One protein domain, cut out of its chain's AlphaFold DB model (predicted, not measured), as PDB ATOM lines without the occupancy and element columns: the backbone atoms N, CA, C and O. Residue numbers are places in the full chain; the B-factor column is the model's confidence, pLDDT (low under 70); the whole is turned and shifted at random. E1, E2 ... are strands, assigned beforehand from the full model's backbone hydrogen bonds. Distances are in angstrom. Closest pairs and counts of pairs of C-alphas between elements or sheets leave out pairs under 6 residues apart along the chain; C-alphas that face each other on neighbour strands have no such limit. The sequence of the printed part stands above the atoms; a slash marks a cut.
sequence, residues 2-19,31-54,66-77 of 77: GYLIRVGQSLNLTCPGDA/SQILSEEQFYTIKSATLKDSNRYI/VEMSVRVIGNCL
ATOM      1  N   GLY A   2      21.135 -17.632  47.022       94.25
ATOM      2  CA  GLY A   2      19.960 -17.983  46.216       94.25
ATOM      3  C   GLY A   2      20.285 -19.001  45.129       94.25
ATOM      4  O   GLY A   2      21.279 -18.838  44.427       94.25
ATOM      5  N   TYR A   3      19.438 -20.019  44.981       97.62
ATOM      6  CA  TYR A   3      19.551 -21.058  43.961       97.62
ATOM      7  C   TYR A   3      18.264 -21.131  43.143       97.62
ATOM      8  O   TYR A   3      17.164 -21.135  43.696       97.62
ATOM      9  N   LEU A   4      18.407 -21.219  41.823       97.56
ATOM     10  CA  LEU A   4      17.311 -21.446  40.887       97.56
ATOM     11  C   LEU A   4      17.594 -22.740  40.124       97.56
ATOM     12  O   LEU A   4      18.574 -22.811  39.385       97.56
ATOM     13  N   ILE A   5      16.746 -23.749  40.310       97.12
ATOM     14  CA  ILE A   5      16.870 -25.060  39.656       97.12
ATOM     15  C   ILE A   5      15.544 -25.464  39.011       97.12
ATOM     16  O   ILE A   5      14.486 -24.926  39.334       97.12
ATOM     17  N   ARG A   6      15.584 -26.413  38.080       97.00
ATOM     18  CA  ARG A   6      14.401 -26.993  37.436       97.00
ATOM     19  C   ARG A   6      13.963 -28.277  38.130       97.00
ATOM     20  O   ARG A   6      14.773 -28.964  38.752       97.00
ATOM     21  N   VAL A   7      12.687 -28.623  37.965       97.56
ATOM     22  CA  VAL A   7      12.150 -29.926  38.388       97.56
ATOM     23  C   VAL A   7      13.010 -31.069  37.826       97.56
ATOM     24  O   VAL A   7      13.415 -31.038  36.665       97.56
ATOM     25  N   GLY A   8      13.308 -32.062  38.665       97.25
ATOM     26  CA  GLY A   8      14.151 -33.217  38.346       97.25
ATOM     27  C   GLY A   8      15.658 -32.982  38.505       97.25
ATOM     28  O   GLY A   8      16.412 -33.951  38.579       97.25
ATOM     29  N   GLN A   9      16.125 -31.732  38.616       97.56
ATOM     30  CA  GLN A   9      17.540 -31.467  38.894       97.56
ATOM     31  C   GLN A   9      17.896 -31.806  40.342       97.56
ATOM     32  O   GLN A   9      17.043 -31.809  41.225       97.56
ATOM     33  N   SER A  10      19.176 -32.077  40.586       98.00
ATOM     34  CA  SER A  10      19.699 -32.224  41.944       98.00
ATOM     35  C   SER A  10      20.532 -31.004  42.320       98.00
ATOM     36  O   SER A  10      21.220 -30.436  41.470       98.00
ATOM     37  N   LEU A  11      20.467 -30.611  43.586       97.81
ATOM     38  CA  LEU A  11      21.213 -29.483  44.137       97.81
ATOM     39  C   LEU A  11      21.846 -29.906  45.456       97.81
ATOM     40  O   LEU A  11      21.166 -30.478  46.303       97.81
ATOM     41  N   ASN A  12      23.127 -29.588  45.636       97.94
ATOM     42  CA  ASN A  12      23.813 -29.788  46.902       97.94
ATOM     43  C   ASN A  12      24.053 -28.440  47.585       97.94
ATOM     44  O   ASN A  12      24.856 -27.635  47.112       97.94
ATOM     45  N   LEU A  13      23.348 -28.188  48.685       97.69
ATOM     46  CA  LEU A  13      23.603 -27.035  49.539       97.69
ATOM     47  C   LEU A  13      24.791 -27.355  50.438       97.69
ATOM     48  O   LEU A  13      24.860 -28.439  51.006       97.69
ATOM     49  N   THR A  14      25.731 -26.423  50.563       96.38
ATOM     50  CA  THR A  14      26.921 -26.593  51.406       96.38
ATOM     51  C   THR A  14      26.922 -25.532  52.484       96.38
ATOM     52  O   THR A  14      26.828 -24.341  52.181       96.38
ATOM     53  N   CYS A  15      27.038 -25.954  53.737       95.94
ATOM     54  CA  CYS A  15      27.160 -25.031  54.845       95.94
ATOM     55  C   CYS A  15      28.580 -24.444  54.860       95.94
ATOM     56  O   CYS A  15      29.550 -25.203  54.857       95.94
ATOM     57  N   PRO A  16      28.732 -23.112  54.825       92.19
ATOM     58  CA  PRO A  16      30.032 -22.474  54.740       92.19
ATOM     59  C   PRO A  16      30.794 -22.602  56.059       92.19
ATOM     60  O   PRO A  16      30.226 -22.456  57.141       92.19
ATOM     61  N   GLY A  17      32.110 -22.778  55.938       89.31
ATOM     62  CA  GLY A  17      33.023 -22.889  57.069       89.31
ATOM     63  C   GLY A  17      33.194 -24.319  57.576       89.31
ATOM     64  O   GLY A  17      32.384 -25.206  57.301       89.31
ATOM     65  N   ASP A  18      34.283 -24.513  58.311       90.12
ATOM     66  CA  ASP A  18      34.603 -25.751  59.015       90.12
ATOM     67  C   ASP A  18      34.045 -25.672  60.439       90.12
ATOM     68  O   ASP A  18      34.285 -24.684  61.136       90.12
ATOM     69  N   ALA A  19      33.240 -26.652  60.835       94.31
ATOM     70  CA  ALA A  19      32.531 -26.679  62.106       94.31
ATOM     71  C   ALA A  19      32.460 -28.110  62.641       94.31
ATOM     72  O   ALA A  19      32.508 -29.082  61.894       94.31
ATOM     73  N   SER A  31      12.106 -26.996  63.917       95.25
ATOM     74  CA  SER A  31      12.114 -28.243  64.689       95.25
ATOM     75  C   SER A  31      12.325 -29.492  63.829       95.25
ATOM     76  O   SER A  31      12.683 -30.538  64.370       95.25
ATOM     77  N   GLN A  32      12.117 -29.410  62.511       96.38
ATOM     78  CA  GLN A  32      12.364 -30.522  61.604       96.38
ATOM     79  C   GLN A  32      13.823 -30.502  61.144       96.38
ATOM     80  O   GLN A  32      14.238 -29.631  60.375       96.38
ATOM     81  N   ILE A  33      14.590 -31.496  61.586       97.06
ATOM     82  CA  ILE A  33      15.968 -31.700  61.142       97.06
ATOM     83  C   ILE A  33      15.946 -32.412  59.789       97.06
ATOM     84  O   ILE A  33      15.368 -33.490  59.650       97.06
ATOM     85  N   LEU A  34      16.567 -31.790  58.790       97.56
ATOM     86  CA  LEU A  34      16.701 -32.336  57.441       97.56
ATOM     87  C   LEU A  34      17.981 -33.162  57.275       97.56
ATOM     88  O   LEU A  34      17.981 -34.160  56.559       97.56
ATOM     89  N   SER A  35      19.076 -32.715  57.892       97.62
ATOM     90  CA  SER A  35      20.395 -33.356  57.847       97.62
ATOM     91  C   SER A  35      21.288 -32.791  58.952       97.62
ATOM     92  O   SER A  35      21.110 -31.641  59.358       97.62
ATOM     93  N   GLU A  36      22.265 -33.580  59.394       97.00
ATOM     94  CA  GLU A  36      23.333 -33.170  60.321       97.00
ATOM     95  C   GLU A  36      24.719 -33.147  59.643       97.00
ATOM     96  O   GLU A  36      25.755 -32.966  60.280       97.00
ATOM     97  N   GLU A  37      24.752 -33.327  58.321       97.25
ATOM     98  CA  GLU A  37      25.972 -33.265  57.518       97.25
ATOM     99  C   GLU A  37      26.269 -31.826  57.062       97.25
ATOM    100  O   GLU A  37      25.381 -30.970  56.974       97.25
ATOM    101  N   GLN A  38      27.528 -31.548  56.699       96.62
ATOM    102  CA  GLN A  38      27.918 -30.243  56.140       96.62
ATOM    103  C   GLN A  38      27.139 -29.907  54.858       96.62
ATOM    104  O   GLN A  38      26.919 -28.733  54.541       96.62
ATOM    105  N   PHE A  39      26.706 -30.933  54.126       96.81
ATOM    106  CA  PHE A  39      25.952 -30.805  52.894       96.81
ATOM    107  C   PHE A  39      24.516 -31.326  53.033       96.81
ATOM    108  O   PHE A  39      24.234 -32.280  53.756       96.81
ATOM    109  N   TYR A  40      23.597 -30.694  52.308       97.81
ATOM    110  CA  TYR A  40      22.215 -31.144  52.174       97.81
ATOM    111  C   TYR A  40      21.853 -31.251  50.696       97.81
ATOM    112  O   TYR A  40      21.849 -30.259  49.962       97.81
ATOM    113  N   THR A  41      21.548 -32.470  50.252       98.12
ATOM    114  CA  THR A  41      21.245 -32.746  48.848       98.12
ATOM    115  C   THR A  41      19.743 -32.838  48.609       98.12
ATOM    116  O   THR A  41      19.082 -33.769  49.066       98.12
ATOM    117  N   ILE A  42      19.225 -31.935  47.781       98.06
ATOM    118  CA  ILE A  42      17.908 -32.069  47.159       98.06
ATOM    119  C   ILE A  42      18.088 -32.967  45.934       98.06
ATOM    120  O   ILE A  42      18.768 -32.588  44.977       98.06
ATOM    121  N   LYS A  43      17.507 -34.169  45.963       97.25
ATOM    122  CA  LYS A  43      17.544 -35.122  44.843       97.25
ATOM    123  C   LYS A  43      16.259 -35.020  44.038       97.25
ATOM    124  O   LYS A  43      15.184 -35.048  44.624       97.25
ATOM    125  N   SER A  44      16.373 -34.978  42.710       97.44
ATOM    126  CA  SER A  44      15.219 -34.947  41.799       97.44
ATOM    127  C   SER A  44      14.161 -33.911  42.220       97.44
ATOM    128  O   SER A  44      13.022 -34.260  42.532       97.44
ATOM    129  N   ALA A  45      14.562 -32.640  42.240       97.81
ATOM    130  CA  ALA A  45      13.806 -31.536  42.818       97.81
ATOM    131  C   ALA A  45      12.357 -31.452  42.320       97.81
ATOM    132  O   ALA A  45      12.058 -31.640  41.140       97.81
ATOM    133  N   THR A  46      11.463 -31.085  43.225       97.38
ATOM    134  CA  THR A  46      10.042 -30.844  42.986       97.38
ATOM    135  C   THR A  46       9.690 -29.400  43.334       97.38
ATOM    136  O   THR A  46      10.441 -28.704  44.010       97.38
ATOM    137  N   LEU A  47       8.513 -28.924  42.918       96.62
ATOM    138  CA  LEU A  47       8.074 -27.563  43.260       96.62
ATOM    139  C   LEU A  47       7.980 -27.328  44.780       96.62
ATOM    140  O   LEU A  47       8.160 -26.194  45.220       96.62
ATOM    141  N   LYS A  48       7.753 -28.389  45.571       95.69
ATOM    142  CA  LYS A  48       7.686 -28.338  47.042       95.69
ATOM    143  C   LYS A  48       9.041 -28.068  47.700       95.69
ATOM    144  O   LYS A  48       9.065 -27.578  48.823       95.69
ATOM    145  N   ASP A  49      10.141 -28.327  46.995       97.31
ATOM    146  CA  ASP A  49      11.497 -28.018  47.466       97.31
ATOM    147  C   ASP A  49      11.843 -26.522  47.309       97.31
ATOM    148  O   ASP A  49      12.945 -26.088  47.635       97.31
ATOM    149  N   SER A  50      10.906 -25.699  46.814       97.75
ATOM    150  CA  SER A  50      11.047 -24.241  46.840       97.75
ATOM    151  C   SER A  50      10.860 -23.728  48.263       97.75
ATOM    152  O   SER A  50       9.731 -23.558  48.723       97.75
ATOM    153  N   ASN A  51      11.963 -23.490  48.966       97.69
ATOM    154  CA  ASN A  51      11.937 -23.081  50.363       97.69
ATOM    155  C   ASN A  51      13.184 -22.275  50.761       97.69
ATOM    156  O   ASN A  51      14.136 -22.129  49.987       97.69
ATOM    157  N   ARG A  52      13.177 -21.748  51.987       98.12
ATOM    158  CA  ARG A  52      14.340 -21.172  52.661       98.12
ATOM    159  C   ARG A  52      14.914 -22.223  53.603       98.12
ATOM    160  O   ARG A  52      14.285 -22.613  54.584       98.12
ATOM    161  N   TYR A  53      16.117 -22.665  53.285       98.19
ATOM    162  CA  TYR A  53      16.886 -23.613  54.075       98.19
ATOM    163  C   TYR A  53      17.835 -22.833  54.972       98.19
ATOM    164  O   TYR A  53      18.474 -21.881  54.518       98.19
ATOM    165  N   ILE A  54      17.947 -23.236  56.229       97.94
ATOM    166  CA  ILE A  54      18.935 -22.694  57.154       97.94
ATOM    167  C   ILE A  54      19.891 -23.805  57.566       97.94
ATOM    168  O   ILE A  54      19.468 -24.912  57.892       97.94
ATOM    169  N   VAL A  66      23.480 -19.703  58.369       96.69
ATOM    170  CA  VAL A  66      23.310 -19.129  57.031       96.69
ATOM    171  C   VAL A  66      21.994 -19.573  56.419       96.69
ATOM    172  O   VAL A  66      21.611 -20.735  56.509       96.69
ATOM    173  N   GLU A  67      21.328 -18.636  55.754       97.62
ATOM    174  CA  GLU A  67      20.093 -18.891  55.030       97.62
ATOM    175  C   GLU A  67      20.325 -18.976  53.513       97.62
ATOM    176  O   GLU A  67      21.055 -18.177  52.897       97.62
ATOM    177  N   MET A  68      19.669 -19.956  52.898       97.88
ATOM    178  CA  MET A  68      19.735 -20.260  51.477       97.88
ATOM    179  C   MET A  68      18.330 -20.416  50.905       97.88
ATOM    180  O   MET A  68      17.594 -21.332  51.262       97.88
ATOM    181  N   SER A  69      17.969 -19.535  49.978       98.19
ATOM    182  CA  SER A  69      16.701 -19.616  49.260       98.19
ATOM    183  C   SER A  69      16.861 -20.513  48.043       98.19
ATOM    184  O   SER A  69      17.705 -20.250  47.185       98.19
ATOM    185  N   VAL A  70      16.034 -21.547  47.936       98.25
ATOM    186  CA  VAL A  70      15.944 -22.405  46.754       98.25
ATOM    187  C   VAL A  70      14.611 -22.138  46.075       98.25
ATOM    188  O   VAL A  70      13.559 -22.153  46.712       98.25
ATOM    189  N   ARG A  71      14.649 -21.892  44.768       98.19
ATOM    190  CA  ARG A  71      13.459 -21.812  43.923       98.19
ATOM    191  C   ARG A  71      13.533 -22.904  42.871       98.19
ATOM    192  O   ARG A  71      14.459 -22.924  42.060       98.19
ATOM    193  N   VAL A  72      12.539 -23.785  42.873       98.00
ATOM    194  CA  VAL A  72      12.370 -24.812  41.848       98.00
ATOM    195  C   VAL A  72      11.326 -24.331  40.853       98.00
ATOM    196  O   VAL A  72      10.200 -24.005  41.224       98.00
ATOM    197  N   ILE A  73      11.699 -24.268  39.579       96.81
ATOM    198  CA  ILE A  73      10.790 -23.905  38.492       96.81
ATOM    199  C   ILE A  73      10.400 -25.142  37.685       96.81
ATOM    200  O   ILE A  73      11.229 -25.997  37.364       96.81
ATOM    201  N   GLY A  74       9.113 -25.243  37.364       92.50
ATOM    202  CA  GLY A  74       8.610 -26.234  36.423       92.50
ATOM    203  C   GLY A  74       8.945 -25.840  34.989       92.50
ATOM    204  O   GLY A  74       9.224 -24.675  34.695       92.50
ATOM    205  N   ASN A  75       8.876 -26.808  34.083       79.19
ATOM    206  CA  ASN A  75       8.724 -26.471  32.677       79.19
ATOM    207  C   ASN A  75       7.275 -26.007  32.495       79.19
ATOM    208  O   ASN A  75       6.351 -26.795  32.682       79.19
ATOM    209  N   CYS A  76       7.076 -24.725  32.191       66.50
ATOM    210  CA  CYS A  76       5.824 -24.288  31.589       66.50
ATOM    211  C   CYS A  76       5.718 -24.983  30.225       66.50
ATOM    212  O   CYS A  76       6.633 -24.844  29.411       66.50
ATOM    213  N   LEU A  77       4.656 -25.765  30.028       55.84
ATOM    214  CA  LEU A  77       4.159 -26.128  28.702       55.84
ATOM    215  C   LEU A  77       3.242 -25.010  28.206       55.84
ATOM    216  O   LEU A  77       2.520 -24.447  29.063       55.84
TER     217      LEU A  77
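Overview. This is residues 2 to 19, 31 to 54 and 66 to 77 of the 77 residues of the protein "IG domain-containing protein" of Schistosoma mattheei (UniProt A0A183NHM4). Two small sheets stand roughly face to face as a loose, open sandwich: the three-stranded sheet of E1, E5 and E4 makes one layer and the E2, E3 pair the other. Residues 7 to 10 and 43 to 50 cross between the layers near one end, while residues 15 to 19 and the tail 74 to 77 reach out at opposite ends of the long axis. The printed part has 54 residues, no named helix and five named strands, E1 to E5 along the chain; the larger sheet has the order E1, E5, E4 and is mixed, the smaller is antiparallel. The class is all strand, with 25 residues, under half, in named elements; the whole is only just compact, close to loose, with a radius of gyration of the C-alphas of 11.9 A and spans of 44 by 22 by 16 A.

Along the chain. E5, residues 66 to 73, is the longest strand at 22.9 A and ends with C-alpha 73 at (10.790, -23.905, 38.492). E1, residues 2 to 6, is 13.8 A long and begins with C-alpha 2 at (19.960, -17.983, 46.216). E4 is residues 51 to 54, 9.8 A; E2 is residues 11 to 14, 9.7 A; E3 is residues 39 to 42, 10.0 A.

Arrangement. E5 is the inner strand. E1 is parallel to it at 26 degrees, with N 3 and O 69 2.8 A apart, within hydrogen-bond range. E4 is antiparallel to E5 at 158 degrees, with N 53 and O 68 at 2.8 A. E2 and E3 are antiparallel at 161 degrees, with N 42 and O 11 at 2.8 A. The closest C-alphas of E1 and E2, those of Ile 5 and Leu 11, are 7.6 A apart. E2 and E5 are only just apart, closest 8.0 A; E3 and E5 are apart.

Size, cuts and confidence. The C-alphas of Ala 19 and Leu 77, the two farthest apart, are 43.8 A from each other. Residues 20 to 30 are not printed, a gap of 20.6 A between C-alphas 19 and 31; residues 55 to 65 are not printed, a gap of 5.6 A between C-alphas 54 and 66. Of the links printed whole, E1 to E2 is tight and E3 to E4 short. The mean pLDDT of the printed part is 95.1; residues 76 to 77 are under 70.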